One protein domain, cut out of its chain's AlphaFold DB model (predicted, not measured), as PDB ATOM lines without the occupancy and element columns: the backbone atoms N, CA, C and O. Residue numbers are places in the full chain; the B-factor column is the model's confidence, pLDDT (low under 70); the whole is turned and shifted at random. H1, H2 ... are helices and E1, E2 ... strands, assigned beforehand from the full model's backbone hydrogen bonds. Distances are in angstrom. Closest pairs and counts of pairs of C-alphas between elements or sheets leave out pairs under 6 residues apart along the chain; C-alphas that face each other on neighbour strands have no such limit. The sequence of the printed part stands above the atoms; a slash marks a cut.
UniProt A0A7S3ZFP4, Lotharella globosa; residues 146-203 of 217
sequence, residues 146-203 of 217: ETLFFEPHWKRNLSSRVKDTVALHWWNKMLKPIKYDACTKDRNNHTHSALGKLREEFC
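Overview. This is residues 146 to 203 of the 217 residues of a protein of Lotharella globosa (UniProt A0A7S3ZFP4). A small cluster of four short helices gathers round H4, and a wide loop of chain swings out from strand E1 through residues 170 to 188 and returns to H3. Residues 160 to 167 and 177 to 188 stick out. The 58 printed residues include H1, H2, E1, H3, H4 in that order, mostly helix, with under half in named elements. The whole is only just compact, close to loose, with a radius of gyration of the C-alphas of 12.2 A, and elongated, spanning 38 by 22 by 21 A.

Arrangement. H4, residues 194 to 202, touches H1, residues 146 to 150; their closest C-alphas, Phe 149 and Ala 194, are 4.9 A apart. H3, residues 189 to 192, and H4 only just touch, with 3 pairs of C-alphas within 8 A, and only at the corner; the closest C-alphas, His 190 and Gly 196, are 5.4 A apart. H2, residues 154 to 157, is close to H4 but not clearly touching; the closest C-alphas, Trp 154 and Ala 194, are 4.6 A apart. E1, residues 167 to 169, pairs with no named strand and is apart from H4. In H1 and H4 every O i to N i+4 pair is within hydrogen-bond range; H2 and H3 are too short for one.

Along the chain. H4 measures 12.2 A and E1 6.6 A from first to last C-alpha; H1 measures 5.5 A, H3 5.3 A and H2 5.0 A. H1 begins at C-alpha 146 (17.563, -55.011, 98.949), and H4 ends at C-alpha 202 (3.611, -40.975, 103.082).

Size, cuts and confidence. The two C-alphas farthest apart, Asp 164 and Cys 183, are 38.4 A apart. The printed part has no cut. The link from E1 to H3 is long, 19 residues. The pLDDT is under 70 at residues 152, 155 and 176 to 192.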
ATOM      1  N   GLU A 146      17.088 -54.949  97.561       82.94
ATOM      2  CA  GLU A 146      17.563 -55.011  98.949       82.94
ATOM      3  C   GLU A 146      18.333 -53.732  99.288       82.94
ATOM      4  O   GLU A 146      17.952 -53.007 100.211       82.94
ATOM      5  N   THR A 147      19.339 -53.398  98.479       82.38
ATOM      6  CA  THR A 147      20.115 -52.161  98.623       82.38
ATOM      7  C   THR A 147      19.220 -50.929  98.500       82.38
ATOM      8  O   THR A 147      19.285 -50.003  99.310       82.38
ATOM      9  N   LEU A 148      18.326 -50.918  97.509       83.88
ATOM     10  CA  LEU A 148      17.489 -49.759  97.215       83.88
ATOM     11  C   LEU A 148      16.507 -49.421  98.345       83.88
ATOM     12  O   LEU A 148      16.332 -48.244  98.669       83.88
ATOM     13  N   PHE A 149      15.862 -50.435  98.931       83.25
ATOM     14  CA  PHE A 149      14.794 -50.238  99.913       83.25
ATOM     15  C   PHE A 149      15.235 -50.381 101.372       83.25
ATOM     16  O   PHE A 149      14.557 -49.839 102.252       83.25
ATOM     17  N   PHE A 150      16.346 -51.069 101.650       81.31
ATOM     18  CA  PHE A 150      16.746 -51.394 103.022       81.31
ATOM     19  C   PHE A 150      18.031 -50.722 103.497       81.31
ATOM     20  O   PHE A 150      18.244 -50.666 104.709       81.31
ATOM     21  N   GLU A 151      18.836 -50.130 102.614       78.12
ATOM     22  CA  GLU A 151      19.993 -49.348 103.051       78.12
ATOM     23  C   GLU A 151      19.627 -47.919 103.499       78.12
ATOM     24  O   GLU A 151      18.686 -47.302 102.985       78.12
ATOM     25  N   PRO A 152      20.390 -47.342 104.450       68.88
ATOM     26  CA  PRO A 152      20.098 -46.031 105.034       68.88
ATOM     27  C   PRO A 152      20.321 -44.843 104.080       68.88
ATOM     28  O   PRO A 152      19.921 -43.716 104.379       68.88
ATOM     29  N   HIS A 153      20.931 -45.054 102.911       72.38
ATOM     30  CA  HIS A 153      21.283 -43.999 101.949       72.38
ATOM     31  C   HIS A 153      20.147 -43.624 100.975       72.38
ATOM     32  O   HIS A 153      20.387 -43.173  99.851       72.38
ATOM     33  N   TRP A 154      18.895 -43.747 101.414       70.50
ATOM     34  CA  TRP A 154      17.706 -43.642 100.562       70.50
ATOM     35  C   TRP A 154      17.565 -42.331  99.786       70.50
ATOM     36  O   TRP A 154      17.177 -42.352  98.619       70.50
ATOM     37  N   LYS A 155      17.914 -41.188 100.400       66.56
ATOM     38  CA  LYS A 155      17.776 -39.873  99.749       66.56
ATOM     39  C   LYS A 155      18.638 -39.745  98.494       66.56
ATOM     40  O   LYS A 155      18.296 -39.000  97.585       66.56
ATOM     41  N   ARG A 156      19.762 -40.463  98.428       70.50
ATOM     42  CA  ARG A 156      20.597 -40.486  97.219       70.50
ATOM     43  C   ARG A 156      20.056 -41.468  96.183       70.50
ATOM     44  O   ARG A 156      20.124 -41.177  94.996       70.50
ATOM     45  N   ASN A 157      19.493 -42.588  96.633       71.00
ATOM     46  CA  ASN A 157      19.147 -43.703  95.754       71.00
ATOM     47  C   ASN A 157      17.739 -43.592  95.137       71.00
ATOM     48  O   ASN A 157      17.535 -44.055  94.016       71.00
ATOM     49  N   LEU A 158      16.775 -42.965  95.827       77.25
ATOM     50  CA  LEU A 158      15.364 -42.936  95.407       77.25
ATOM     51  C   LEU A 158      14.789 -41.539  95.149       77.25
ATOM     52  O   LEU A 158      13.871 -41.430  94.339       77.25
ATOM     53  N   SER A 159      15.297 -40.469  95.775       77.56
ATOM     54  CA  SER A 159      14.631 -39.152  95.734       77.56
ATOM     55  C   SER A 159      14.445 -38.573  94.327       77.56
ATOM     56  O   SER A 159      13.428 -37.937  94.067       77.56
ATOM     57  N   SER A 160      15.385 -38.800  93.407       78.81
ATOM     58  CA  SER A 160      15.241 -38.361  92.012       78.81
ATOM     59  C   SER A 160      14.227 -39.204  91.237       78.81
ATOM     60  O   SER A 160      13.453 -38.654  90.458       78.81
ATOM     61  N   ARG A 161      14.198 -40.519  91.480       77.50
ATOM     62  CA  ARG A 161      13.315 -41.478  90.798       77.50
ATOM     63  C   ARG A 161      11.859 -41.297  91.194       77.50
ATOM     64  O   ARG A 161      10.982 -41.387  90.349       77.50
ATOM     65  N   VAL A 162      11.610 -40.996  92.469       83.06
ATOM     66  CA  VAL A 162      10.249 -40.829  92.993       83.06
ATOM     67  C   VAL A 162       9.695 -39.416  92.824       83.06
ATOM     68  O   VAL A 162       8.542 -39.162  93.170       83.06
ATOM     69  N   LYS A 163      10.492 -38.486  92.274       82.62
ATOM     70  CA  LYS A 163      10.107 -37.080  92.122       82.62
ATOM     71  C   LYS A 163       8.818 -36.923  91.331       82.62
ATOM     72  O   LYS A 163       8.004 -36.094  91.719       82.62
ATOM     73  N   ASP A 164       8.623 -37.706  90.271       79.94
ATOM     74  CA  ASP A 164       7.441 -37.660  89.399       79.94
ATOM     75  C   ASP A 164       6.492 -38.853  89.605       79.94
ATOM     76  O   ASP A 164       5.408 -38.906  89.028       79.94
ATOM     77  N   THR A 165       6.838 -39.746  90.530       87.38
ATOM     78  CA  THR A 165       6.045 -40.917  90.898       87.38
ATOM     79  C   THR A 165       4.839 -40.538  91.749       87.38
ATOM     80  O   THR A 165       4.930 -39.732  92.676       87.38
ATOM     81  N   VAL A 166       3.695 -41.152  91.454       89.19
ATOM     82  CA  VAL A 166       2.470 -41.039  92.256       89.19
ATOM     83  C   VAL A 166       2.289 -42.266  93.143       89.19
ATOM     84  O   VAL A 166       1.918 -42.129  94.307       89.19
ATOM     85  N   ALA A 167       2.582 -43.455  92.617       91.06
ATOM     86  CA  ALA A 167       2.534 -44.708  93.355       91.06
ATOM     87  C   ALA A 167       3.829 -45.493  93.123       91.06
ATOM     88  O   ALA A 167       4.332 -45.536  92.010       91.06
ATOM     89  N   LEU A 168       4.377 -46.092  94.173       91.50
ATOM     90  CA  LEU A 168       5.628 -46.838  94.150       91.50
ATOM     91  C   LEU A 168       5.347 -48.307  94.445       91.50
ATOM     92  O   LEU A 168       5.071 -48.666  95.589       91.50
ATOM     93  N   HIS A 169       5.448 -49.152  93.426       93.00
ATOM     94  CA  HIS A 169       5.498 -50.600  93.604       93.00
ATOM     95  C   HIS A 169       6.897 -51.015  94.083       93.00
ATOM     96  O   HIS A 169       7.875 -50.811  93.364       93.00
ATOM     97  N   TRP A 170       7.018 -51.577  95.291       89.94
ATOM     98  CA  TRP A 170       8.326 -51.934  95.879       89.94
ATOM     99  C   TRP A 170       8.690 -53.421  95.744       89.94
ATOM    100  O   TRP A 170       9.715 -53.852  96.270       89.94
ATOM    101  N   TRP A 171       7.889 -54.190  94.995       89.56
ATOM    102  CA  TRP A 171       8.188 -55.565  94.572       89.56
ATOM    103  C   TRP A 171       8.472 -56.528  95.729       89.56
ATOM    104  O   TRP A 171       9.449 -57.279  95.697       89.56
ATOM    105  N   ASN A 172       7.600 -56.565  96.738       88.38
ATOM    106  CA  ASN A 172       7.817 -57.335  97.967       88.38
ATOM    107  C   ASN A 172       8.159 -58.810  97.695       88.38
ATOM    108  O   ASN A 172       8.993 -59.410  98.365       88.38
ATOM    109  N   LYS A 173       7.543 -59.404  96.667       85.38
ATOM    110  CA  LYS A 173       7.808 -60.793  96.269       85.38
ATOM    111  C   LYS A 173       9.244 -61.039  95.774       85.38
ATOM    112  O   LYS A 173       9.720 -62.169  95.862       85.38
ATOM    113  N   MET A 174       9.879 -60.034  95.181       84.19
ATOM    114  CA  MET A 174      11.196 -60.159  94.549       84.19
ATOM    115  C   MET A 174      12.336 -60.047  95.562       84.19
ATOM    116  O   MET A 174      13.462 -60.445  95.274       84.19
ATOM    117  N   LEU A 175      12.038 -59.549  96.760       82.12
ATOM    118  CA  LEU A 175      12.966 -59.560  97.876       82.12
ATOM    119  C   LEU A 175      13.146 -60.983  98.396       82.12
ATOM    120  O   LEU A 175      12.196 -61.773  98.450       82.12
ATOM    121  N   LYS A 176      14.367 -61.315  98.824       68.31
ATOM    122  CA  LYS A 176      14.591 -62.590  99.504       68.31
ATOM    123  C   LYS A 176      13.750 -62.618 100.782       68.31
ATOM    124  O   LYS A 176      13.638 -61.595 101.462       68.31
ATOM    125  N   PRO A 177      13.190 -63.782 101.158       59.59
ATOM    126  CA  PRO A 177      12.550 -63.930 102.451       59.59
ATOM    127  C   PRO A 177      13.540 -63.514 103.536       59.59
ATOM    128  O   PRO A 177      14.570 -64.165 103.735       59.59
ATOM    129  N   ILE A 178      13.235 -62.428 104.240       54.72
ATOM    130  CA  ILE A 178      13.966 -62.080 105.450       54.72
ATOM    131  C   ILE A 178      13.699 -63.234 106.420       54.72
ATOM    132  O   ILE A 178      12.555 -63.443 106.832       54.72
ATOM    133  N   LYS A 179      14.730 -64.016 106.773       42.84
ATOM    134  CA  LYS A 179      14.660 -64.915 107.932       42.84
ATOM    135  C   LYS A 179      14.493 -64.021 109.155       42.84
ATOM    136  O   LYS A 179      15.460 -63.456 109.661       42.84
ATOM    137  N   TYR A 180      13.244 -63.806 109.540       40.41
ATOM    138  CA  TYR A 180      12.883 -62.925 110.633       40.41
ATOM    139  C   TYR A 180      13.156 -63.657 111.947       40.41
ATOM    140  O   TYR A 180      12.261 -64.270 112.524       40.41
ATOM    141  N   ASP A 181      14.398 -63.614 112.426       40.53
ATOM    142  CA  ASP A 181      14.655 -63.890 113.835       40.53
ATOM    143  C   ASP A 181      14.132 -62.691 114.622       40.53
ATOM    144  O   ASP A 181      14.802 -61.668 114.768       40.53
ATOM    145  N   ALA A 182      12.908 -62.826 115.130       42.06
ATOM    146  CA  ALA A 182      12.169 -61.800 115.868       42.06
ATOM    147  C   ALA A 182      12.907 -61.228 117.105       42.06
ATOM    148  O   ALA A 182      12.397 -60.307 117.745       42.06
ATOM    149  N   CYS A 183      14.093 -61.749 117.440       41.41
ATOM    150  CA  CYS A 183      14.857 -61.409 118.635       41.41
ATOM    151  C   CYS A 183      16.300 -60.930 118.393       41.41
ATOM    152  O   CYS A 183      16.901 -60.451 119.351       41.41
ATOM    153  N   THR A 184      16.885 -61.037 117.191       42.00
ATOM    154  CA  THR A 184      18.350 -60.838 117.029       42.00
ATOM    155  C   THR A 184      18.784 -59.744 116.064       42.00
ATOM    156  O   THR A 184      19.981 -59.467 115.994       42.00
ATOM    157  N   LYS A 185      17.876 -59.033 115.387       43.31
ATOM    158  CA  LYS A 185      18.252 -57.814 114.653       43.31
ATOM    159  C   LYS A 185      17.283 -56.679 114.933       43.31
ATOM    160  O   LYS A 185      16.145 -56.674 114.485       43.31
ATOM    161  N   ASP A 186      17.791 -55.777 115.761       43.09
ATOM    162  CA  ASP A 186      17.425 -54.384 115.970       43.09
ATOM    163  C   ASP A 186      16.072 -53.941 115.385       43.09
ATOM    164  O   ASP A 186      15.938 -53.663 114.190       43.09
ATOM    165  N   ARG A 187      15.074 -53.780 116.267       43.19
ATOM    166  CA  ARG A 187      13.789 -53.126 115.952       43.19
ATOM    167  C   ARG A 187      13.971 -51.731 115.327       43.19
ATOM    168  O   ARG A 187      13.019 -51.211 114.753       43.19
ATOM    169  N   ASN A 188      15.170 -51.152 115.403       44.03
ATOM    170  CA  ASN A 188      15.484 -49.814 114.923       44.03
ATOM    171  C   ASN A 188      15.941 -49.748 113.457       44.03
ATOM    172  O   ASN A 188      15.973 -48.659 112.901       44.03
ATOM    173  N   ASN A 189      16.261 -50.854 112.774       49.84
ATOM    174  CA  ASN A 189      16.819 -50.727 111.417       49.84
ATOM    175  C   ASN A 189      15.751 -50.476 110.331       49.84
ATOM    176  O   ASN A 189      16.043 -49.945 109.261       49.84
ATOM    177  N   HIS A 190      14.484 -50.796 110.611       53.91
ATOM    178  CA  HIS A 190      13.397 -50.528 109.670       53.91
ATOM    179  C   HIS A 190      13.066 -49.037 109.571       53.91
ATOM    180  O   HIS A 190      12.845 -48.572 108.461       53.91
ATOM    181  N   THR A 191      13.096 -48.268 110.663       58.22
ATOM    182  CA  THR A 191      12.852 -46.811 110.622       58.22
ATOM    183  C   THR A 191      13.972 -46.053 109.907       58.22
ATOM    184  O   THR A 191      13.733 -44.983 109.353       58.22
ATOM    185  N   HIS A 192      15.194 -46.593 109.877       66.81
ATOM    186  CA  HIS A 192      16.325 -45.994 109.158       66.81
ATOM    187  C   HIS A 192      16.442 -46.433 107.691       66.81
ATOM    188  O   HIS A 192      17.140 -45.771 106.925       66.81
ATOM    189  N   SER A 193      15.743 -47.498 107.290       75.38
ATOM    190  CA  SER A 193      15.686 -47.944 105.896       75.38
ATOM    191  C   SER A 193      14.974 -46.943 104.981       75.38
ATOM    192  O   SER A 193      14.120 -46.170 105.424       75.38
ATOM    193  N   ALA A 194      15.268 -47.007 103.681       79.81
ATOM    194  CA  ALA A 194      14.562 -46.233 102.665       79.81
ATOM    195  C   ALA A 194      13.046 -46.445 102.700       79.81
ATOM    196  O   ALA A 194      12.283 -45.480 102.752       79.81
ATOM    197  N   LEU A 195      12.606 -47.705 102.718       81.38
ATOM    198  CA  LEU A 195      11.187 -48.047 102.741       81.38
ATOM    199  C   LEU A 195      10.510 -47.581 104.033       81.38
ATOM    200  O   LEU A 195       9.373 -47.119 103.994       81.38
ATOM    201  N   GLY A 196      11.196 -47.673 105.174       78.94
ATOM    202  CA  GLY A 196      10.679 -47.166 106.442       78.94
ATOM    203  C   GLY A 196      10.526 -45.652 106.457       78.94
ATOM    204  O   GLY A 196       9.482 -45.161 106.869       78.94
ATOM    205  N   LYS A 197      11.510 -44.915 105.930       80.38
ATOM    206  CA  LYS A 197      11.447 -43.453 105.796       80.38
ATOM    207  C   LYS A 197      10.325 -43.007 104.862       80.38
ATOM    208  O   LYS A 197       9.571 -42.106 105.211       80.38
ATOM    209  N   LEU A 198      10.152 -43.686 103.727       80.19
ATOM    210  CA  LEU A 198       9.029 -43.438 102.823       80.19
ATOM    211  C   LEU A 198       7.677 -43.752 103.490       80.19
ATOM    212  O   LEU A 198       6.716 -43.006 103.334       80.19
ATOM    213  N   ARG A 199       7.583 -44.831 104.275       81.44
ATOM    214  CA  ARG A 199       6.370 -45.145 105.046       81.44
ATOM    215  C   ARG A 199       6.054 -44.083 106.096       81.44
ATOM    216  O   ARG A 199       4.898 -43.701 106.211       81.44
ATOM    217  N   GLU A 200       7.056 -43.613 106.838       80.75
ATOM    218  CA  GLU A 200       6.903 -42.526 107.816       80.75
ATOM    219  C   GLU A 200       6.410 -41.227 107.160       80.75
ATOM    220  O   GLU A 200       5.607 -40.514 107.753       80.75
ATOM    221  N   GLU A 201       6.878 -40.927 105.945       82.31
ATOM    222  CA  GLU A 201       6.535 -39.698 105.220       82.31
ATOM    223  C   GLU A 201       5.142 -39.751 104.573       82.31
ATOM    224  O   GLU A 201       4.407 -38.764 104.613       82.31
ATOM    225  N   PHE A 202       4.765 -40.892 103.985       80.44
ATOM    226  CA  PHE A 202       3.611 -40.975 103.082       80.44
ATOM    227  C   PHE A 202       2.435 -41.817 103.595       80.44
ATOM    228  O   PHE A 202       1.336 -41.723 103.046       80.44
ATOM    229  N   CYS A 203       2.610 -42.649 104.628       74.94
ATOM    230  CA  CYS A 203       1.483 -43.362 105.228       74.94
ATOM    231  C   CYS A 203       0.854 -42.520 106.348       74.94
ATOM    232  O   CYS A 203       1.571 -42.077 107.246       74.94
TER     233      CYS A 203